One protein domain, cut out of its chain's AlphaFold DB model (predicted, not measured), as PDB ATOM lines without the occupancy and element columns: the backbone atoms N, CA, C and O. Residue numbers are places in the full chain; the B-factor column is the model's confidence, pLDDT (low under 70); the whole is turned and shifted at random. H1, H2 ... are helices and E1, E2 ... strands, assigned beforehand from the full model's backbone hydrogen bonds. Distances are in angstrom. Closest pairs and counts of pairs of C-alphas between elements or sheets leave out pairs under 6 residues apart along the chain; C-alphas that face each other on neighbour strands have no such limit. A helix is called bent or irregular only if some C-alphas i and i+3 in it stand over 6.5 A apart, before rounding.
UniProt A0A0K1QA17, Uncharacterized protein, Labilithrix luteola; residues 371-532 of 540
ATOM      1  N   LEU A 371      45.637  26.604 -36.774       96.94
ATOM      2  CA  LEU A 371      44.201  26.378 -36.750       96.94
ATOM      3  C   LEU A 371      43.409  27.685 -36.917       96.94
ATOM      4  O   LEU A 371      42.408  27.699 -37.633       96.94
ATOM      5  N   GLN A 372      43.868  28.800 -36.339       96.88
ATOM      6  CA  GLN A 372      43.219  30.093 -36.565       96.88
ATOM      7  C   GLN A 372      43.289  30.512 -38.040       96.88
ATOM      8  O   GLN A 372      42.301  31.031 -38.564       96.88
ATOM      9  N   HIS A 373      44.397  30.244 -38.741       95.88
ATOM     10  CA  HIS A 373      44.471  30.477 -40.191       95.88
ATOM     11  C   HIS A 373      43.415  29.668 -40.953       95.88
ATOM     12  O   HIS A 373      42.825  30.183 -41.905       95.88
ATOM     13  N   ARG A 374      43.123  28.429 -40.530       95.62
ATOM     14  CA  ARG A 374      42.039  27.615 -41.113       95.62
ATOM     15  C   ARG A 374      40.672  28.253 -40.894       95.62
ATOM     16  O   ARG A 374      39.921  28.419 -41.855       95.62
ATOM     17  N   PHE A 375      40.366  28.671 -39.668       94.75
ATOM     18  CA  PHE A 375      39.094  29.326 -39.346       94.75
ATOM     19  C   PHE A 375      38.914  30.652 -40.094       94.75
ATOM     20  O   PHE A 375      37.863  30.896 -40.692       94.75
ATOM     21  N   ASP A 376      39.959  31.472 -40.177       92.81
ATOM     22  CA  ASP A 376      39.937  32.688 -40.994       92.81
ATOM     23  C   ASP A 376      39.778  32.377 -42.493       92.81
ATOM     24  O   ASP A 376      39.071  33.093 -43.213       92.81
ATOM     25  N   GLY A 377      40.356  31.269 -42.963       91.88
ATOM     26  CA  GLY A 377      40.136  30.730 -44.303       91.88
ATOM     27  C   GLY A 377      38.675  30.348 -44.566       91.88
ATOM     28  O   GLY A 377      38.148  30.656 -45.635       91.88
ATOM     29  N   GLN A 378      37.976  29.752 -43.592       91.94
ATOM     30  CA  GLN A 378      36.546  29.434 -43.713       91.94
ATOM     31  C   GLN A 378      35.681  30.703 -43.829       91.94
ATOM     32  O   GLN A 378      34.763  30.743 -44.654       91.94
ATOM     33  N   ARG A 379      35.997  31.766 -43.070       88.25
ATOM     34  CA  ARG A 379      35.306  33.076 -43.155       88.25
ATOM     35  C   ARG A 379      35.474  33.736 -44.518       88.25
ATOM     36  O   ARG A 379      34.561  34.388 -45.024       88.25
ATOM     37  N   THR A 380      36.648  33.555 -45.112       88.38
ATOM     38  CA  THR A 380      37.054  34.176 -46.376       88.38
ATOM     39  C   THR A 380      36.956  33.221 -47.569       88.38
ATOM     40  O   THR A 380      37.455  33.527 -48.648       88.38
ATOM     41  N   LYS A 381      36.256  32.085 -47.429       88.06
ATOM     42  CA  LYS A 381      36.179  31.033 -48.459       88.06
ATOM     43  C   LYS A 381      35.599  31.488 -49.801       88.06
ATOM     44  O   LYS A 381      35.838  30.830 -50.807       88.06
ATOM     45  N   GLU A 382      34.814  32.563 -49.804       86.62
ATOM     46  CA  GLU A 382      34.208  33.158 -51.004       86.62
ATOM     47  C   GLU A 382      35.100  34.228 -51.646       86.62
ATOM     48  O   GLU A 382      34.848  34.620 -52.777       86.62
ATOM     49  N   CYS A 383      36.139  34.696 -50.950       86.69
ATOM     50  CA  CYS A 383      37.104  35.631 -51.512       86.69
ATOM     51  C   CYS A 383      37.928  34.923 -52.594       86.69
ATOM     52  O   CYS A 383      38.369  33.792 -52.383       86.69
ATOM     53  N   ASP A 384      38.209  35.574 -53.715       82.25
ATOM     54  CA  ASP A 384      39.212  35.110 -54.676       82.25
ATOM     55  C   ASP A 384      40.458  36.017 -54.651       82.25
ATOM     56  O   ASP A 384      40.554  36.955 -53.856       82.25
ATOM     57  N   GLY A 385      41.483  35.641 -55.418       78.38
ATOM     58  CA  GLY A 385      42.744  36.385 -55.487       78.38
ATOM     59  C   GLY A 385      42.720  37.570 -56.450       78.38
ATOM     60  O   GLY A 385      43.631  38.394 -56.412       78.38
ATOM     61  N   GLU A 386      41.708  37.647 -57.311       82.25
ATOM     62  CA  GLU A 386      41.656  38.589 -58.433       82.25
ATOM     63  C   GLU A 386      40.751  39.783 -58.127       82.25
ATOM     64  O   GLU A 386      40.961  40.879 -58.647       82.25
ATOM     65  N   THR A 387      39.774  39.592 -57.242       83.69
ATOM     66  CA  THR A 387      38.786  40.588 -56.861       83.69
ATOM     67  C   THR A 387      38.910  40.971 -55.383       83.69
ATOM     68  O   THR A 387      39.163  40.137 -54.507       83.69
ATOM     69  N   PRO A 388      38.738  42.262 -55.062       82.00
ATOM     70  CA  PRO A 388      38.655  42.718 -53.684       82.00
ATOM     71  C   PRO A 388      37.543  42.021 -52.906       82.00
ATOM     72  O   PRO A 388      36.377  42.048 -53.300       82.00
ATOM     73  N   CYS A 389      37.885  41.463 -51.748       81.44
ATOM     74  CA  CYS A 389      36.906  40.772 -50.926       81.44
ATOM     75  C   CYS A 389      36.315  41.688 -49.856       81.44
ATOM     76  O   CYS A 389      36.987  42.024 -48.882       81.44
ATOM     77  N   ALA A 390      35.026  42.016 -49.972       81.19
ATOM     78  CA  ALA A 390      34.316  42.826 -48.976       81.19
ATOM     79  C   ALA A 390      34.288  42.182 -47.573       81.19
ATOM     80  O   ALA A 390      34.211  42.886 -46.571       81.19
ATOM     81  N   LYS A 391      34.387  40.847 -47.492       81.44
ATOM     82  CA  LYS A 391      34.471  40.102 -46.221       81.44
ATOM     83  C   LYS A 391      35.862  40.156 -45.577       81.44
ATOM     84  O   LYS A 391      36.012  39.777 -44.418       81.44
ATOM     85  N   MET A 392      36.887  40.610 -46.299       84.25
ATOM     86  CA  MET A 392      38.249  40.716 -45.785       84.25
ATOM     87  C   MET A 392      38.471  42.095 -45.154       84.25
ATOM     88  O   MET A 392      39.034  43.003 -45.762       84.25
ATOM     89  N   LEU A 393      38.025  42.243 -43.907       84.38
ATOM     90  CA  LEU A 393      38.268  43.453 -43.129       84.38
ATOM     91  C   LEU A 393      39.758  43.558 -42.769       84.38
ATOM     92  O   LEU A 393      40.324  42.643 -42.163       84.38
ATOM     93  N   ILE A 394      40.382  44.679 -43.146       91.38
ATOM     94  CA  ILE A 394      41.752  45.038 -42.767       91.38
ATOM     95  C   ILE A 394      41.674  46.018 -41.591       91.38
ATOM     96  O   ILE A 394      41.288  47.172 -41.802       91.38
ATOM     97  N   PRO A 395      42.015  45.593 -40.360       93.31
ATOM     98  CA  PRO A 395      41.903  46.452 -39.188       93.31
ATOM     99  C   PRO A 395      42.768  47.709 -39.309       93.31
ATOM    100  O   PRO A 395      43.838  47.676 -39.923       93.31
ATOM    101  N   ALA A 396      42.347  48.807 -38.672       92.19
ATOM    102  CA  ALA A 396      43.050  50.093 -38.739       92.19
ATOM    103  C   ALA A 396      44.532  49.983 -38.339       92.19
ATOM    104  O   ALA A 396      45.386  50.545 -39.017       92.19
ATOM    105  N   ALA A 397      44.853  49.184 -37.314       93.50
ATOM    106  CA  ALA A 397      46.235  48.930 -36.898       93.50
ATOM    107  C   ALA A 397      47.096  48.333 -38.034       93.50
ATOM    108  O   ALA A 397      48.224  48.764 -38.256       93.50
ATOM    109  N   VAL A 398      46.540  47.403 -38.820       95.12
ATOM    110  CA  VAL A 398      47.215  46.825 -39.996       95.12
ATOM    111  C   VAL A 398      47.282  47.841 -41.138       95.12
ATOM    112  O   VAL A 398      48.338  48.008 -41.754       95.12
ATOM    113  N   LYS A 399      46.175  48.551 -41.412       92.56
ATOM    114  CA  LYS A 399      46.100  49.571 -42.474       92.56
ATOM    115  C   LYS A 399      47.143  50.671 -42.260       92.56
ATOM    116  O   LYS A 399      47.842  51.023 -43.200       92.56
ATOM    117  N   ASN A 400      47.308  51.144 -41.028       91.56
ATOM    118  CA  ASN A 400      48.280  52.182 -40.685       91.56
ATOM    119  C   ASN A 400      49.732  51.734 -40.913       91.56
ATOM    120  O   ASN A 400      50.585  52.567 -41.214       91.56
ATOM    121  N   ARG A 401      50.024  50.430 -40.792       93.50
ATOM    122  CA  ARG A 401      51.388  49.904 -40.919       93.50
ATOM    123  C   ARG A 401      51.781  49.527 -42.345       93.50
ATOM    124  O   ARG A 401      52.906  49.821 -42.753       93.50
ATOM    125  N   VAL A 402      50.902  48.822 -43.056       92.94
ATOM    126  CA  VAL A 402      51.187  48.243 -44.384       92.94
ATOM    127  C   VAL A 402      50.109  48.533 -45.425       92.94
ATOM    128  O   VAL A 402      50.282  48.172 -46.586       92.94
ATOM    129  N   GLY A 403      48.991  49.143 -45.032       83.06
ATOM    130  CA  GLY A 403      47.858  49.388 -45.917       83.06
ATOM    131  C   GLY A 403      48.155  50.397 -47.032       83.06
ATOM    132  O   GLY A 403      49.084  51.203 -46.930       83.06
ATOM    133  N   PRO A 404      47.357  50.370 -48.113       76.69
ATOM    134  CA  PRO A 404      47.456  51.362 -49.173       76.69
ATOM    135  C   PRO A 404      47.070  52.751 -48.648       76.69
ATOM    136  O   PRO A 404      46.145  52.884 -47.844       76.69
ATOM    137  N   LYS A 405      47.763  53.789 -49.132       73.56
ATOM    138  CA  LYS A 405      47.516  55.184 -48.730       73.56
ATOM    139  C   LYS A 405      46.144  55.702 -49.189       73.56
ATOM    140  O   LYS A 405      45.526  56.461 -48.453       73.56
ATOM    141  N   ASP A 406      45.642  55.225 -50.330       70.06
ATOM    142  CA  ASP A 406      44.492  55.819 -51.036       70.06
ATOM    143  C   ASP A 406      43.197  54.988 -50.942       70.06
ATOM    144  O   ASP A 406      42.448  54.881 -51.906       70.06
ATOM    145  N   GLU A 407      42.953  54.326 -49.804       72.56
ATOM    146  CA  GLU A 407      41.789  53.433 -49.588       72.56
ATOM    147  C   GLU A 407      41.610  52.324 -50.638       72.56
ATOM    148  O   GLU A 407      40.552  51.699 -50.720       72.56
ATOM    149  N   ALA A 408      42.659  52.051 -51.419       77.25
ATOM    150  CA  ALA A 408      42.608  51.060 -52.471       77.25
ATOM    151  C   ALA A 408      42.180  49.699 -51.899       77.25
ATOM    152  O   ALA A 408      42.626  49.309 -50.810       77.25
ATOM    153  N   PRO A 409      41.325  48.962 -52.618       80.25
ATOM    154  CA  PRO A 409      40.905  47.654 -52.167       80.25
ATOM    155  C   PRO A 409      42.102  46.709 -52.006       80.25
ATOM    156  O   PRO A 409      43.030  46.696 -52.814       80.25
ATOM    157  N   VAL A 410      42.065  45.889 -50.957       85.88
ATOM    158  CA  VAL A 410      43.131  44.937 -50.636       85.88
ATOM    159  C   VAL A 410      42.799  43.579 -51.250       85.88
ATOM    160  O   VAL A 410      41.733  43.021 -50.995       85.88
ATOM    161  N   LEU A 411      43.719  43.044 -52.054       87.69
ATOM    162  CA  LEU A 411      43.597  41.711 -52.650       87.69
ATOM    163  C   LEU A 411      44.047  40.623 -51.674       87.69
ATOM    164  O   LEU A 411      44.939  40.839 -50.840       87.69
ATOM    165  N   LEU A 412      43.460  39.434 -51.796       86.62
ATOM    166  CA  LEU A 412      43.898  38.260 -51.049       86.62
ATOM    167  C   LEU A 412      45.370  37.951 -51.379       86.62
ATOM    168  O   LEU A 412      45.806  38.059 -52.520       86.62
ATOM    169  N   GLY A 413      46.164  37.602 -50.367       86.44
ATOM    170  CA  GLY A 413      47.596  37.311 -50.536       86.44
ATOM    171  C   GLY A 413      48.514  38.540 -50.609       86.44
ATOM    172  O   GLY A 413      49.731  38.384 -50.504       86.44
ATOM    173  N   SER A 414      47.965  39.756 -50.699       91.00
ATOM    174  CA  SER A 414      48.746  40.992 -50.551       91.00
ATOM    175  C   SER A 414      49.377  41.112 -49.154       91.00
ATOM    176  O   SER A 414      48.936  40.473 -48.195       91.00
ATOM    177  N   LEU A 415      50.407  41.956 -49.015       93.19
ATOM    178  CA  LEU A 415      51.085  42.180 -47.732       93.19
ATOM    179  C   LEU A 415      50.107  42.564 -46.594       93.19
ATOM    180  O   LEU A 415      50.168  41.908 -45.554       93.19
ATOM    181  N   PRO A 416      49.157  43.511 -46.760       94.12
ATOM    182  CA  PRO A 416      48.175  43.822 -45.715       94.12
ATOM    183  C   PRO A 416      47.286  42.643 -45.330       94.12
ATOM    184  O   PRO A 416      47.061  42.416 -44.144       94.12
ATOM    185  N   ALA A 417      46.809  41.868 -46.310       93.31
ATOM    186  CA  ALA A 417      45.984  40.691 -46.047       93.31
ATOM    187  C   ALA A 417      46.758  39.629 -45.250       93.31
ATOM    188  O   ALA A 417      46.232  39.053 -44.298       93.31
ATOM    189  N   ARG A 418      48.032  39.406 -45.594       94.38
ATOM    190  CA  ARG A 418      48.902  38.467 -44.877       94.38
ATOM    191  C   ARG A 418      49.192  38.938 -43.453       94.38
ATOM    192  O   ARG A 418      49.008  38.158 -42.529       94.38
ATOM    193  N   VAL A 419      49.550  40.210 -43.257       96.69
ATOM    194  CA  VAL A 419      49.771  40.785 -41.913       96.69
ATOM    195  C   VAL A 419      48.498  40.710 -41.066       96.69
ATOM    196  O   VAL A 419      48.567  40.365 -39.890       96.69
ATOM    197  N   ARG A 420      47.324  40.960 -41.661       95.94
ATOM    198  CA  ARG A 420      46.021  40.770 -41.006       95.94
ATOM    199  C   ARG A 420      45.828  39.325 -40.541       95.94
ATOM    200  O   ARG A 420      45.484  39.113 -39.384       95.94
ATOM    201  N   ASN A 421      46.079  38.339 -41.399       95.38
ATOM    202  CA  ASN A 421      45.915  36.926 -41.038       95.38
ATOM    203  C   ASN A 421      46.869  36.505 -39.915       95.38
ATOM    204  O   ASN A 421      46.430  35.923 -38.931       95.38
ATOM    205  N   GLU A 422      48.149  36.863 -40.009       97.06
ATOM    206  CA  GLU A 422      49.126  36.549 -38.960       97.06
ATOM    207  C   GLU A 422      48.782  37.248 -37.634       97.06
ATOM    208  O   GLU A 422      48.832  36.631 -36.575       97.06
ATOM    209  N   THR A 423      48.357  38.517 -37.675       97.81
ATOM    210  CA  THR A 423      47.928  39.249 -36.469       97.81
ATOM    211  C   THR A 423      46.724  38.567 -35.812       97.81
ATOM    212  O   THR A 423      46.688  38.426 -34.591       97.81
ATOM    213  N   SER A 424      45.747  38.118 -36.611       97.50
ATOM    214  CA  SER A 424      44.604  37.327 -36.135       97.50
ATOM    215  C   SER A 424      45.067  36.044 -35.444       97.50
ATOM    216  O   SER A 424      44.689  35.795 -34.299       97.50
ATOM    217  N   ALA A 425      45.934  35.272 -36.104       97.25
ATOM    218  CA  ALA A 425      46.435  33.997 -35.608       97.25
ATOM    219  C   ALA A 425      47.249  34.127 -34.313       97.25
ATOM    220  O   ALA A 425      47.011  33.376 -33.368       97.25
ATOM    221  N   TYR A 426      48.144  35.114 -34.208       98.12
ATOM    222  CA  TYR A 426      48.914  35.348 -32.982       98.12
ATOM    223  C   TYR A 426      48.048  35.818 -31.813       98.12
ATOM    224  O   TYR A 426      48.199  35.304 -30.707       98.12
ATOM    225  N   LEU A 427      47.111  36.744 -32.033       98.25
ATOM    226  CA  LEU A 427      46.191  37.173 -30.976       98.25
ATOM    227  C   LEU A 427      45.295  36.012 -30.505       98.25
ATOM    228  O   LEU A 427      45.101  35.843 -29.302       98.25
ATOM    229  N   ALA A 428      44.807  35.176 -31.427       97.62
ATOM    230  CA  ALA A 428      44.022  33.985 -31.101       97.62
ATOM    231  C   ALA A 428      44.835  32.941 -30.318       97.62
ATOM    232  O   ALA A 428      44.372  32.429 -29.296       97.62
ATOM    233  N   GLN A 429      46.071  32.668 -30.754       97.44
ATOM    234  CA  GLN A 429      47.018  31.816 -30.039       97.44
ATOM    235  C   GLN A 429      47.227  32.331 -28.612       97.44
ATOM    236  O   GLN A 429      47.053  31.571 -27.661       97.44
ATOM    237  N   MET A 430      47.563  33.616 -28.464       98.06
ATOM    238  CA  MET A 430      47.826  34.253 -27.173       98.06
ATOM    239  C   MET A 430      46.611  34.272 -26.258       98.06
ATOM    240  O   MET A 430      46.793  34.231 -25.054       98.06
ATOM    241  N   ALA A 431      45.392  34.350 -26.785       98.12
ATOM    242  CA  ALA A 431      44.175  34.398 -25.978       98.12
ATOM    243  C   ALA A 431      43.762  33.030 -25.405       98.12
ATOM    244  O   ALA A 431      42.939  32.964 -24.490       98.12
ATOM    245  N   SER A 432      44.313  31.925 -25.917       96.12
ATOM    246  CA  SER A 432      43.921  30.585 -25.472       96.12
ATOM    247  C   SER A 432      44.313  30.333 -24.002       96.12
ATOM    248  O   SER A 432      45.445  30.647 -23.623       96.12
ATOM    249  N   PRO A 433      43.451  29.705 -23.168       93.06
ATOM    250  CA  PRO A 433      43.711  29.498 -21.735       93.06
ATOM    251  C   PRO A 433      44.998  28.732 -21.418       93.06
ATOM    252  O   PRO A 433      45.627  28.955 -20.389       93.06
ATOM    253  N   SER A 434      45.390  27.819 -22.306       91.50
ATOM    254  CA  SER A 434      46.574  26.979 -22.144       91.50
ATOM    255  C   SER A 434      47.766  27.464 -22.969       91.50
ATOM    256  O   SER A 434      48.726  26.710 -23.095       91.50
ATOM    257  N   SER A 435      47.738  28.683 -23.514       95.00
ATOM    258  CA  SER A 435      48.855  29.260 -24.274       95.00
ATOM    259  C   SER A 435      49.981  29.810 -23.393       95.00
ATOM    260  O   SER A 435      49.800  30.047 -22.190       95.00
ATOM    261  N   MET A 436      51.137  30.028 -24.021       96.69
ATOM    262  CA  MET A 436      52.295  30.747 -23.492       96.69
ATOM    263  C   MET A 436      52.426  32.095 -24.233       96.69
ATOM    264  O   MET A 436      53.232  32.217 -25.161       96.69
ATOM    265  N   PRO A 437      51.646  33.134 -23.875       97.56
ATOM    266  CA  PRO A 437      51.589  34.383 -24.643       97.56
ATOM    267  C   PRO A 437      52.953  35.081 -24.760       97.56
ATOM    268  O   PRO A 437      53.280  35.649 -25.802       97.56
ATOM    269  N   LYS A 438      53.802  34.976 -23.732       97.00
ATOM    270  CA  LYS A 438      55.178  35.489 -23.766       97.00
ATOM    271  C   LYS A 438      56.049  34.770 -24.800       97.00
ATOM    272  O   LYS A 438      56.848  35.420 -25.466       97.00
ATOM    273  N   MET A 439      55.857  33.461 -24.993       96.19
ATOM    274  CA  MET A 439      56.540  32.699 -26.046       96.19
ATOM    275  C   MET A 439      56.063  33.086 -27.448       96.19
ATOM    276  O   MET A 439      56.868  33.086 -28.379       96.19
ATOM    277  N   ALA A 440      54.794  33.478 -27.604       96.12
ATOM    278  CA  ALA A 440      54.292  34.015 -28.869       96.12
ATOM    279  C   ALA A 440      55.018  35.323 -29.232       96.12
ATOM    280  O   ALA A 440      55.574  35.426 -30.325       96.12
ATOM    281  N   ILE A 441      55.132  36.262 -28.283       96.69
ATOM    282  CA  ILE A 441      55.901  37.511 -28.457       96.69
ATOM    283  C   ILE A 441      57.375  37.203 -28.760       96.69
ATOM    284  O   ILE A 441      57.960  37.766 -29.682       96.69
ATOM    285  N   LEU A 442      57.976  36.284 -28.003       95.12
ATOM    286  CA  LEU A 442      59.381  35.905 -28.139       95.12
ATOM    287  C   LEU A 442      59.697  35.280 -29.504       95.12
ATOM    288  O   LEU A 442      60.717  35.626 -30.094       95.12
ATOM    289  N   SER A 443      58.825  34.418 -30.040       92.44
ATOM    290  CA  SER A 443      59.042  33.793 -31.356       92.44
ATOM    291  C   SER A 443      59.034  34.805 -32.510       92.44
ATOM    292  O   SER A 443      59.702  34.600 -33.520       92.44
ATOM    293  N   LEU A 444      58.341  35.929 -32.328       94.25
ATOM    294  CA  LEU A 444      58.279  37.040 -33.274       94.25
ATOM    295  C   LEU A 444      59.399  38.070 -33.094       94.25
ATOM    296  O   LEU A 444      59.776  38.750 -34.049       94.25
ATOM    297  N   LEU A 445      59.959  38.185 -31.889       94.00
ATOM    298  CA  LEU A 445      60.868  39.269 -31.514       94.00
ATOM    299  C   LEU A 445      62.116  39.358 -32.404       94.00
ATOM    300  O   LEU A 445      62.581  40.455 -32.722       94.00
ATOM    301  N   ARG A 446      62.637  38.216 -32.865       91.75
ATOM    302  CA  ARG A 446      63.779  38.196 -33.790       91.75
ATOM    303  C   ARG A 446      63.490  38.981 -35.071       91.75
ATOM    304  O   ARG A 446      64.368  39.685 -35.542       91.75
ATOM    305  N   THR A 447      62.260  38.960 -35.581       93.75
ATOM    306  CA  THR A 447      61.895  39.612 -36.857       93.75
ATOM    307  C   THR A 447      61.973  41.143 -36.824       93.75
ATOM    308  O   THR A 447      61.992  41.802 -37.864       93.75
ATOM    309  N   VAL A 448      62.044  41.729 -35.626       95.38
ATOM    310  CA  VAL A 448      62.195  43.176 -35.413       95.38
ATOM    311  C   VAL A 448      63.558  43.543 -34.826       95.38
ATOM    312  O   VAL A 448      64.034  44.659 -35.046       95.38
ATOM    313  N   LEU A 449      64.229  42.625 -34.122       94.25
ATOM    314  CA  LEU A 449      65.565  42.859 -33.564       94.25
ATOM    315  C   LEU A 449      66.708  42.517 -34.530       94.25
ATOM    316  O   LEU A 449      67.744  43.185 -34.475       94.25
ATOM    317  N   ASP A 450      66.500  41.548 -35.419       90.44
ATOM    318  CA  ASP A 450      67.411  41.150 -36.492       90.44
ATOM    319  C   ASP A 450      67.150  42.008 -37.733       90.44
ATOM    320  O   ASP A 450      66.052  42.001 -38.296       90.44
ATOM    321  N   ARG A 451      68.156  42.781 -38.151       89.31
ATOM    322  CA  ARG A 451      68.014  43.705 -39.284       89.31
ATOM    323  C   ARG A 451      67.762  42.985 -40.611       89.31
ATOM    324  O   ARG A 451      67.146  43.574 -41.498       89.31
ATOM    325  N   GLU A 452      68.224  41.746 -40.760       87.94
ATOM    326  CA  GLU A 452      68.060  40.974 -41.997       87.94
ATOM    327  C   GLU A 452      66.617  40.485 -42.192       87.94
ATOM    328  O   GLU A 452      66.212  40.185 -43.312       87.94
ATOM    329  N   ALA A 453      65.816  40.474 -41.123       86.81
ATOM    330  CA  ALA A 453      64.419  40.049 -41.140       86.81
ATOM    331  C   ALA A 453      63.419  41.203 -41.370       86.81
ATOM    332  O   ALA A 453      62.205  41.001 -41.336       86.81
ATOM    333  N   TRP A 454      63.891  42.436 -41.574       91.81
ATOM    334  CA  TRP A 454      63.015  43.605 -41.615       91.81
ATOM    335  C   TRP A 454      62.150  43.697 -42.873       91.81
ATOM    336  O   TRP A 454      62.588  43.450 -43.994       91.81
ATOM    337  N   GLY A 455      60.922  44.184 -42.683       88.19
ATOM    338  CA  GLY A 455      60.010  44.550 -43.769       88.19
ATOM    339  C   GLY A 455      59.190  43.396 -44.343       88.19
ATOM    340  O   GLY A 455      58.281  43.651 -45.134       88.19
ATOM    341  N   ASP A 456      59.445  42.159 -43.921       91.88
ATOM    342  CA  ASP A 456      58.632  41.007 -44.301       91.88
ATOM    343  C   ASP A 456      57.275  40.978 -43.563       91.88
ATOM    344  O   ASP A 456      56.921  41.884 -42.799       91.88
ATOM    345  N   VAL A 457      56.469  39.941 -43.808       94.69
ATOM    346  CA  VAL A 457      55.160  39.804 -43.149       94.69
ATOM    347  C   VAL A 457      55.303  39.702 -41.634       94.69
ATOM    348  O   VAL A 457      54.559  40.376 -40.930       94.69
ATOM    349  N   TYR A 458      56.247  38.911 -41.127       95.38
ATOM    350  CA  TYR A 458      56.373  38.660 -39.693       95.38
ATOM    351  C   TYR A 458      56.900  39.882 -38.935       95.38
ATOM    352  O   TYR A 458      56.379  40.200 -37.870       95.38
ATOM    353  N   CYS A 459      57.835  40.637 -39.509       96.12
ATOM    354  CA  CYS A 459      58.298  41.917 -38.986       96.12
ATOM    355  C   CYS A 459      57.129  42.901 -38.838       96.12
ATOM    356  O   CYS A 459      56.920  43.483 -37.773       96.12
ATOM    357  N   ASN A 460      56.312  43.055 -39.887       97.31
ATOM    358  CA  ASN A 460      55.150  43.945 -39.849       97.31
ATOM    359  C   ASN A 460      54.075  43.462 -38.864       97.31
ATOM    360  O   ASN A 460      53.553  44.275 -38.105       97.31
ATOM    361  N   THR A 461      53.786  42.159 -38.830       97.69
ATOM    362  CA  THR A 461      52.885  41.549 -37.842       97.69
ATOM    363  C   THR A 461      53.370  41.792 -36.420       97.69
ATOM    364  O   THR A 461      52.567  42.150 -35.567       97.69
ATOM    365  N   THR A 462      54.669  41.653 -36.159       98.00
ATOM    366  CA  THR A 462      55.247  41.870 -34.827       98.00
ATOM    367  C   THR A 462      55.028  43.299 -34.359       98.00
ATOM    368  O   THR A 462      54.579  43.506 -33.237       98.00
ATOM    369  N   ILE A 463      55.284  44.288 -35.219       98.06
ATOM    370  CA  ILE A 463      55.036  45.697 -34.887       98.06
ATOM    371  C   ILE A 463      53.549  45.938 -34.610       98.06
ATOM    372  O   ILE A 463      53.219  46.501 -33.571       98.06
ATOM    373  N   VAL A 464      52.650  45.450 -35.474       98.00
ATOM    374  CA  VAL A 464      51.197  45.592 -35.269       98.00
ATOM    375  C   VAL A 464      50.754  44.939 -33.960       98.00
ATOM    376  O   VAL A 464      50.002  45.542 -33.202       98.00
ATOM    377  N   LEU A 465      51.222  43.723 -33.673       98.31
ATOM    378  CA  LEU A 465      50.894  42.997 -32.449       98.31
ATOM    379  C   LEU A 465      51.352  43.774 -31.207       98.31
ATOM    380  O   LEU A 465      50.585  43.918 -30.258       98.31
ATOM    381  N   LEU A 466      52.580  44.299 -31.225       98.31
ATOM    382  CA  LEU A 466      53.127  45.097 -30.130       98.31
ATOM    383  C   LEU A 466      52.356  46.408 -29.934       98.31
ATOM    384  O   LEU A 466      52.014  46.717 -28.796       98.31
ATOM    385  N   ASP A 467      52.016  47.130 -31.004       97.50
ATOM    386  CA  ASP A 467      51.208  48.358 -30.931       97.50
ATOM    387  C   ASP A 467      49.805  48.083 -30.364       97.50
ATOM    388  O   ASP A 467      49.299  48.819 -29.514       97.50
ATOM    389  N   VAL A 468      49.176  46.986 -30.797       97.88
ATOM    390  CA  VAL A 468      47.846  46.561 -30.335       97.88
ATOM    391  C   VAL A 468      47.854  46.231 -28.841       97.88
ATOM    392  O   VAL A 468      46.971  46.681 -28.106       97.88
ATOM    393  N   LEU A 469      48.855  45.479 -28.375       98.19
ATOM    394  CA  LEU A 469      49.012  45.151 -26.957       98.19
ATOM    395  C   LEU A 469      49.400  46.386 -26.135       98.19
ATOM    396  O   LEU A 469      48.869  46.584 -25.045       98.19
ATOM    397  N   ALA A 470      50.269  47.255 -26.657       97.75
ATOM    398  CA  ALA A 470      50.617  48.508 -25.999       97.75
ATOM    399  C   ALA A 470      49.376  49.381 -25.784       97.75
ATOM    400  O   ALA A 470      49.165  49.892 -24.687       97.75
ATOM    401  N   SER A 471      48.510  49.495 -26.795       97.31
ATOM    402  CA  SER A 471      47.234  50.208 -26.681       97.31
ATOM    403  C   SER A 471      46.308  49.590 -25.634       97.31
ATOM    404  O   SER A 471      45.692  50.333 -24.873       97.31
ATOM    405  N   GLU A 472      46.221  48.258 -25.552       97.69
ATOM    406  CA  GLU A 472      45.398  47.582 -24.537       97.69
ATOM    407  C   GLU A 472      45.837  47.912 -23.113       97.69
ATOM    408  O   GLU A 472      45.003  48.137 -22.240       97.69
ATOM    409  N   PHE A 473      47.146  47.970 -22.884       97.88
ATOM    410  CA  PHE A 473      47.704  48.172 -21.551       97.88
ATOM    411  C   PHE A 473      48.054  49.633 -21.239       97.88
ATOM    412  O   PHE A 473      48.665  49.892 -20.203       97.88
ATOM    413  N   GLY A 474      47.684  50.585 -22.104       97.31
ATOM    414  CA  GLY A 474      47.990  52.007 -21.914       97.31
ATOM    415  C   GLY A 474      49.490  52.326 -21.955       97.31
ATOM    416  O   GLY A 474      49.949  53.216 -21.248       97.31
ATOM    417  N   LEU A 475      50.256  51.576 -22.752       96.69
ATOM    418  CA  LEU A 475      51.716  51.667 -22.890       96.69
ATOM    419  C   LEU A 475      52.162  52.395 -24.169       96.69
ATOM    420  O   LEU A 475      53.336  52.342 -24.526       96.69
ATOM    421  N   VAL A 476      51.232  53.016 -24.901       93.62
ATOM    422  CA  VAL A 476      51.566  53.789 -26.104       93.62
ATOM    423  C   VAL A 476      52.286  55.063 -25.679       93.62
ATOM    424  O   VAL A 476      51.731  55.871 -24.939       93.62
ATOM    425  N   ASP A 477      53.506  55.238 -26.177       91.50
ATOM    426  CA  ASP A 477      54.317  56.434 -25.972       91.50
ATOM    427  C   ASP A 477      54.729  57.007 -27.334       91.50
ATOM    428  O   ASP A 477      55.561  56.438 -28.045       91.50
ATOM    429  N   GLU A 478      54.143  58.148 -27.705       91.38
ATOM    430  CA  GLU A 478      54.455  58.842 -28.959       91.38
ATOM    431  C   GLU A 478      55.916  59.318 -29.026       91.38
ATOM    432  O   GLU A 478      56.453  59.486 -30.122       91.38
ATOM    433  N   ALA A 479      56.585  59.499 -27.880       91.25
ATOM    434  CA  ALA A 479      58.002  59.854 -27.825       91.25
ATOM    435  C   ALA A 479      58.925  58.653 -28.103       91.25
ATOM    436  O   ALA A 479      60.094  58.844 -28.449       91.25
ATOM    437  N   MET A 480      58.412  57.423 -27.997       92.44
ATOM    438  CA  MET A 480      59.140  56.181 -28.272       92.44
ATOM    439  C   MET A 480      58.424  55.322 -29.328       92.44
ATOM    440  O   MET A 480      58.053  54.177 -29.054       92.44
ATOM    441  N   PRO A 481      58.263  55.819 -30.569       95.50
ATOM    442  CA  PRO A 481      57.586  55.061 -31.611       95.50
ATOM    443  C   PRO A 481      58.354  53.773 -31.932       95.50
ATOM    444  O   PRO A 481      59.588  53.770 -31.969       95.50
ATOM    445  N   LEU A 482      57.638  52.681 -32.222       96.56
ATOM    446  CA  LEU A 482      58.263  51.418 -32.641       96.56
ATOM    447  C   LEU A 482      58.883  51.510 -34.043       96.56
ATOM    448  O   LEU A 482      59.821  50.778 -34.359       96.56
ATOM    449  N   VAL A 483      58.383  52.421 -34.883       95.62
ATOM    450  CA  VAL A 483      58.903  52.700 -36.225       95.62
ATOM    451  C   VAL A 483      59.017  54.210 -36.414       95.62
ATOM    452  O   VAL A 483      58.042  54.935 -36.256       95.62
ATOM    453  N   ALA A 484      60.199  54.683 -36.810       94.81
ATOM    454  CA  ALA A 484      60.445  56.086 -37.140       94.81
ATOM    455  C   ALA A 484      61.271  56.181 -38.425       94.81
ATOM    456  O   ALA A 484      62.218  55.419 -38.621       94.81
ATOM    457  N   GLY A 485      60.881  57.079 -39.337       89.81
ATOM    458  CA  GLY A 485      61.546  57.226 -40.639       89.81
ATOM    459  C   GLY A 485      61.554  55.944 -41.485       89.81
ATOM    460  O   GLY A 485      62.478  55.731 -42.261       89.81
ATOM    461  N   GLY A 486      60.565  55.059 -41.299       88.94
ATOM    462  CA  GLY A 486      60.492  53.757 -41.975       88.94
ATOM    463  C   GLY A 486      61.397  52.664 -41.391       88.94
ATOM    464  O   GLY A 486      61.386  51.548 -41.902       88.94
ATOM    465  N   ALA A 487      62.146  52.946 -40.319       93.12
ATOM    466  CA  ALA A 487      63.025  51.988 -39.656       93.12
ATOM    467  C   ALA A 487      62.491  51.579 -38.276       93.12
ATOM    468  O   ALA A 487      61.974  52.415 -37.526       93.12
ATOM    469  N   VAL A 488      62.668  50.302 -37.926       95.56
ATOM    470  CA  VAL A 488      62.308  49.768 -36.606       95.56
ATOM    471  C   VAL A 488      63.225  50.360 -35.533       95.56
ATOM    472  O   VAL A 488      64.452  50.250 -35.596       95.56
ATOM    473  N   GLN A 489      62.619  50.956 -34.510       96.44
ATOM    474  CA  GLN A 489      63.305  51.499 -33.344       96.44
ATOM    475  C   GLN A 489      63.504  50.387 -32.309       96.44
ATOM    476  O   GLN A 489      62.718  50.209 -31.381       96.44
ATOM    477  N   ARG A 490      64.573  49.601 -32.483       95.25
ATOM    478  CA  ARG A 490      64.836  48.396 -31.670       95.25
ATOM    479  C   ARG A 490      64.914  48.649 -30.164       95.25
ATOM    480  O   ARG A 490      64.502  47.789 -29.397       95.25
ATOM    481  N   ALA A 491      65.406  49.818 -29.746       95.25
ATOM    482  CA  ALA A 491      65.418  50.197 -28.335       95.25
ATOM    483  C   ALA A 491      63.990  50.382 -27.791       95.25
ATOM    484  O   ALA A 491      63.670  49.804 -26.758       95.25
ATOM    485  N   SER A 492      63.114  51.085 -28.522       97.38
ATOM    486  CA  SER A 492      61.695  51.237 -28.167       97.38
ATOM    487  C   SER A 492      60.986  49.881 -28.098       97.38
ATOM    488  O   SER A 492      60.281  49.598 -27.133       97.38
ATOM    489  N   VAL A 493      61.236  49.006 -29.083       97.25
ATOM    490  CA  VAL A 493      60.722  47.625 -29.094       97.25
ATOM    491  C   VAL A 493      61.185  46.859 -27.854       97.25
ATOM    492  O   VAL A 493      60.361  46.267 -27.163       97.25
ATOM    493  N   ALA A 494      62.484  46.884 -27.545       96.31
ATOM    494  CA  ALA A 494      63.044  46.198 -26.384       96.31
ATOM    495  C   ALA A 494      62.435  46.702 -25.065       96.31
ATOM    496  O   ALA A 494      62.062  45.892 -24.216       96.31
ATOM    497  N   SER A 495      62.271  48.020 -24.915       96.38
ATOM    498  CA  SER A 495      61.638  48.630 -23.744       96.38
ATOM    499  C   SER A 495      60.175  48.213 -23.590       96.38
ATOM    500  O   SER A 495      59.784  47.781 -22.506       96.38
ATOM    501  N   LEU A 496      59.376  48.269 -24.661       97.69
ATOM    502  CA  LEU A 496      57.978  47.835 -24.625       97.69
ATOM    503  C   LEU A 496      57.865  46.346 -24.274       97.69
ATOM    504  O   LEU A 496      57.089  45.964 -23.399       97.69
ATOM    505  N   VAL A 497      58.671  45.500 -24.917       97.06
ATOM    506  CA  VAL A 497      58.677  44.054 -24.668       97.06
ATOM    507  C   VAL A 497      59.071  43.741 -23.226       97.06
ATOM    508  O   VAL A 497      58.459  42.870 -22.615       97.06
ATOM    509  N   ALA A 498      60.018  44.475 -22.637       95.62
ATOM    510  CA  ALA A 498      60.371  44.308 -21.229       95.62
ATOM    511  C   ALA A 498      59.185  44.580 -20.285       95.62
ATOM    512  O   ALA A 498      59.044  43.879 -19.279       95.62
ATOM    513  N   VAL A 499      58.326  45.553 -20.613       96.94
ATOM    514  CA  VAL A 499      57.095  45.840 -19.858       96.94
ATOM    515  C   VAL A 499      56.045  44.751 -20.084       96.94
ATOM    516  O   VAL A 499      55.459  44.267 -19.120       96.94
ATOM    517  N   LEU A 500      55.847  44.305 -21.328       97.38
ATOM    518  CA  LEU A 500      54.918  43.211 -21.643       97.38
ATOM    519  C   LEU A 500      55.334  41.893 -20.973       97.38
ATOM    520  O   LEU A 500      54.493  41.165 -20.467       97.38
ATOM    521  N   PHE A 501      56.629  41.598 -20.892       96.56
ATOM    522  CA  PHE A 501      57.155  40.425 -20.188       96.56
ATOM    523  C   PHE A 501      56.943  40.472 -18.673       96.56
ATOM    524  O   PHE A 501      56.886  39.423 -18.031       96.56
ATOM    525  N   ALA A 502      56.796  41.663 -18.089       96.31
ATOM    526  CA  ALA A 502      56.451  41.808 -16.679       96.31
ATOM    527  C   ALA A 502      54.959  41.549 -16.398       96.31
ATOM    528  O   ALA A 502      54.582  41.411 -15.234       96.31
ATOM    529  N   LYS A 503      54.111  41.473 -17.432       97.31
ATOM    530  CA  LYS A 503      52.689  41.169 -17.273       97.31
ATOM    531  C   LYS A 503      52.459  39.685 -16.947       97.31
ATOM    532  O   LYS A 503      53.155  38.824 -17.498       97.31
ATOM    533  N   PRO A 504      51.477  39.368 -16.084       96.94
ATOM    534  CA  PRO A 504      50.968  38.011 -15.924       96.94
ATOM    535  C   PRO A 504      50.415  37.438 -17.239       96.94
ATOM    536  O   PRO A 504      49.861  38.164 -18.068       96.94
ATOM    537  N   ASP A 505      50.548  36.125 -17.437       96.75
ATOM    538  CA  ASP A 505      50.082  35.466 -18.665       96.75
ATOM    539  C   ASP A 505      48.559  35.555 -18.846       96.75
ATOM    540  O   ASP A 505      48.077  35.641 -19.971       96.75
ATOM    541  N   ASP A 506      47.786  35.535 -17.761       97.62
ATOM    542  CA  ASP A 506      46.332  35.700 -17.789       97.62
ATOM    543  C   ASP A 506      45.912  37.113 -18.218       97.62
ATOM    544  O   ASP A 506      44.999  37.237 -19.037       97.62
ATOM    545  N   GLU A 507      46.621  38.160 -17.775       98.25
ATOM    546  CA  GLU A 507      46.427  39.527 -18.288       98.25
ATOM    547  C   GLU A 507      46.728  39.606 -19.792       98.25
ATOM    548  O   GLU A 507      45.937  40.170 -20.553       98.25
ATOM    549  N   LEU A 508      47.838  39.009 -20.244       98.31
ATOM    550  CA  LEU A 508      48.207  38.984 -21.665       98.31
ATOM    551  C   LEU A 508      47.173  38.232 -22.516       98.31
ATOM    552  O   LEU A 508      46.796  38.725 -23.580       98.31
ATOM    553  N   ARG A 509      46.677  37.078 -22.046       98.12
ATOM    554  CA  ARG A 509      45.605  36.318 -22.714       98.12
ATOM    555  C   ARG A 509      44.330  37.143 -22.836       98.12
ATOM    556  O   ARG A 509      43.761  37.243 -23.922       98.12
ATOM    557  N   ALA A 510      43.886  37.742 -21.729       98.12
ATOM    558  CA  ALA A 510      42.666  38.539 -21.694       98.12
ATOM    559  C   ALA A 510      42.765  39.755 -22.628       98.12
ATOM    560  O   ALA A 510      41.849  40.001 -23.418       98.12
ATOM    561  N   GLY A 511      43.897  40.464 -22.592       98.31
ATOM    562  CA  GLY A 511      44.170  41.597 -23.472       98.31
ATOM    563  C   GLY A 511      44.198  41.201 -24.950       98.31
ATOM    564  O   GLY A 511      43.541  41.843 -25.771       98.31
ATOM    565  N   ALA A 512      44.873  40.099 -25.293       98.38
ATOM    566  CA  ALA A 512      44.907  39.581 -26.660       98.38
ATOM    567  C   ALA A 512      43.506  39.203 -27.169       98.38
ATOM    568  O   ALA A 512      43.121  39.600 -28.269       98.38
ATOM    569  N   GLY A 513      42.710  38.504 -26.352       98.06
ATOM    570  CA  GLY A 513      41.340  38.124 -26.702       98.06
ATOM    571  C   GLY A 513      40.422  39.335 -26.884       98.06
ATOM    572  O   GLY A 513      39.656  39.398 -27.844       98.06
ATOM    573  N   LYS A 514      40.522  40.340 -26.006       98.06
ATOM    574  CA  LYS A 514      39.778  41.600 -26.142       98.06
ATOM    575  C   LYS A 514      40.157  42.342 -27.424       98.06
ATOM    576  O   LYS A 514      39.265  42.696 -28.192       98.06
ATOM    577  N   LYS A 515      41.453  42.506 -27.702       97.81
ATOM    578  CA  LYS A 515      41.920  43.185 -28.917       97.81
ATOM    579  C   LYS A 515      41.587  42.443 -30.196       97.81
ATOM    580  O   LYS A 515      41.265  43.092 -31.186       97.81
ATOM    581  N   TRP A 516      41.595  41.111 -30.185       97.56
ATOM    582  CA  TRP A 516      41.102  40.345 -31.324       97.56
ATOM    583  C   TRP A 516      39.646  40.723 -31.634       97.56
ATOM    584  O   TRP A 516      39.335  41.106 -32.761       97.56
ATOM    585  N   ARG A 517      38.765  40.717 -30.623       96.62
ATOM    586  CA  ARG A 517      37.346  41.069 -30.808       96.62
ATOM    587  C   ARG A 517      37.152  42.500 -31.300       96.62
ATOM    588  O   ARG A 517      36.361  42.727 -32.208       96.62
ATOM    589  N   GLU A 518      37.905  43.453 -30.754       96.38
ATOM    590  CA  GLU A 518      37.867  44.852 -31.201       96.38
ATOM    591  C   GLU A 518      38.299  45.010 -32.666       96.38
ATOM    592  O   GLU A 518      37.641  45.715 -33.429       96.38
ATOM    593  N   LEU A 519      39.391  44.356 -33.076       94.94
ATOM    594  CA  LEU A 519      39.942  44.496 -34.428       94.94
ATOM    595  C   LEU A 519      39.093  43.800 -35.494       94.94
ATOM    596  O   LEU A 519      39.035  44.282 -36.625       94.94
ATOM    597  N   TYR A 520      38.474  42.669 -35.153       92.69
ATOM    598  CA  TYR A 520      37.749  41.830 -36.110       92.69
ATOM    599  C   TYR A 520      36.226  41.924 -35.999       92.69
ATOM    600  O   TYR A 520      35.547  41.382 -36.869       92.69
ATOM    601  N   GLY A 521      35.695  42.617 -34.986       92.12
ATOM    602  CA  GLY A 521      34.261  42.867 -34.814       92.12
ATOM    603  C   GLY A 521      33.425  41.614 -34.538       92.12
ATOM    604  O   GLY A 521      32.216  41.623 -34.750       92.12
ATOM    605  N   GLU A 522      34.060  40.528 -34.099       91.00
ATOM    606  CA  GLU A 522      33.450  39.213 -33.892       91.00
ATOM    607  C   GLU A 522      33.953  38.605 -32.577       91.00
ATOM    608  O   GLU A 522      34.974  39.030 -32.039       91.00
ATOM    609  N   GLU A 523      33.261  37.586 -32.063       92.94
ATOM    610  CA  GLU A 523      33.776  36.777 -30.955       92.94
ATOM    611  C   GLU A 523      34.915  35.870 -31.441       92.94
ATOM    612  O   GLU A 523      34.831  35.270 -32.515       92.94
ATOM    613  N   LEU A 524      35.987  35.778 -30.649       94.00
ATOM    614  CA  LEU A 524      37.152  34.961 -30.987       94.00
ATOM    615  C   LEU A 524      36.766  33.471 -30.963       94.00
ATOM    616  O   LEU A 524      36.313  32.997 -29.917       94.00
ATOM    617  N   PRO A 525      36.989  32.701 -32.048       90.56
ATOM    618  CA  PRO A 525      36.773  31.260 -32.027       90.56
ATOM    619  C   PRO A 525      37.821  30.572 -31.153       90.56
ATOM    620  O   PRO A 525      38.902  30.201 -31.608       90.56
ATOM    621  N   LEU A 526      37.499  30.393 -29.873       90.38
ATOM    622  CA  LEU A 526      38.348  29.650 -28.950       90.38
ATOM    623  C   LEU A 526      38.382  28.178 -29.359       90.38
ATOM    624  O   LEU A 526      37.449  27.417 -29.111       90.38
ATOM    625  N   ALA A 527      39.485  27.798 -29.994       93.50
ATOM    626  CA  ALA A 527      39.710  26.445 -30.455       93.50
ATOM    627  C   ALA A 527      39.843  25.444 -29.300       93.50
ATOM    628  O   ALA A 527      40.628  25.649 -28.367       93.50
ATOM    629  N   VAL A 528      39.166  24.306 -29.437       95.56
ATOM    630  CA  VAL A 528      39.414  23.089 -28.663       95.56
ATOM    631  C   VAL A 528      40.147  22.101 -29.563       95.56
ATOM    632  O   VAL A 528      39.651  21.753 -30.633       95.56
ATOM    633  N   ILE A 529      41.329  21.661 -29.125       97.19
ATOM    634  CA  ILE A 529      42.123  20.643 -29.817       97.19
ATOM    635  C   ILE A 529      41.934  19.314 -29.092       97.19
ATOM    636  O   ILE A 529      42.265  19.199 -27.911       97.19
ATOM    637  N   THR A 530      41.424  18.320 -29.809       97.44
ATOM    638  CA  THR A 530      41.253  16.953 -29.320       97.44
ATOM    639  C   THR A 530      42.363  16.075 -29.896       97.44
ATOM    640  O   THR A 530      42.494  16.010 -31.123       97.44
ATOM    641  N   PRO A 531      43.166  15.397 -29.052       96.75
ATOM    642  CA  PRO A 531      44.187  14.473 -29.527       96.75
ATOM    643  C   PRO A 531      43.583  13.368 -30.390       96.75
ATOM    644  O   PRO A 531      42.587  12.755 -30.003       96.75
ATOM    645  N   GLY A 532      44.191  13.110 -31.545       94.44
ATOM    646  CA  GLY A 532      43.737  12.073 -32.467       94.44
ATOM    647  C   GLY A 532      44.705  10.896 -32.533       94.44
ATOM    648  O   GLY A 532      44.968  10.207 -31.547       94.44
TER     649      GLY A 532
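This is residues 371 to 532 of the 540 residues of an uncharacterized protein of Labilithrix luteola (UniProt A0A0K1QA17). Two long helices, H3 and H5, cross in the middle of a compact globule, and H2, H4 and H7 pack round them. H6 packs along the side of H4, H1 packs on H3, and E1 is a short tail apart from the helices. The printed part has 162 residues with seven named helices and one named strand, in the order H1, H2, H3, H4, H5, H6, H7, E1; the class is mostly helix. The radius of gyration of the C-alphas is 15.6 A, and the spans are 43 by 42 by 28 A.

H3, residues 415 to 431, and H5, residues 457 to 472, are the hubs, touching five helices each. They touch each other at a steep tilt of 52 degrees, the same way, with the C-alphas of Val 419 and Thr 461 closest at 5.2 A. H7, residues 505 to 520, touches H3 at residues 424 to 431 alone, Ala 431 to Arg 509 being the closest C-alphas at 4.0 A. H4, residues 437 to 449, forms a helical hairpin with H3, opposite ways at a shallow tilt of 32 degrees, only just short of steep; their closest C-alphas, of Met 430 and Pro 437, are 4.5 A apart. H6, residues 490 to 501, touches H4 at a shallow tilt of 5 degrees, opposite ways, with the C-alphas of Leu 449 and Arg 490 closest at 5.9 A. H2, residues 396 to 402, touches H5, Ala 397 to Val 464 being the closest C-alphas at 6.2 A. H1, residues 371 to 379, touches H3, with the C-alphas of Gln 372 and Ala 425 closest at 5.1 A. E1, residues 528 to 532, pairs with no named strand. Every O i to N i+4 pair is within hydrogen-bond range in H1, H3, H5, H6 and H7; in H2 it is 2 of 3, in H4 6 of 9.

H3 is 24.1 A long, H5 22.4 A, H7 22.3 A, H4 18.6 A and H6 15.9 A. H4 is irregular, but only just: C-alphas 443 and 446 are 6.9 A apart. H1 begins at C-alpha 371, (44.201, 26.378, -36.750), H3 at C-alpha 415, (51.085, 42.180, -47.732), and E1 ends at C-alpha 532, (43.737, 12.073, -32.467).

The two C-alphas farthest apart are those of Ala 479 and Gly 532, at 50.1 A. The links H1 to H2, H2 to H3 and H5 to H6 are long, with 16, 12 and 17 residues. The printed part has no cut. Its mean pLDDT is 93.1, and no printed residue is under 70.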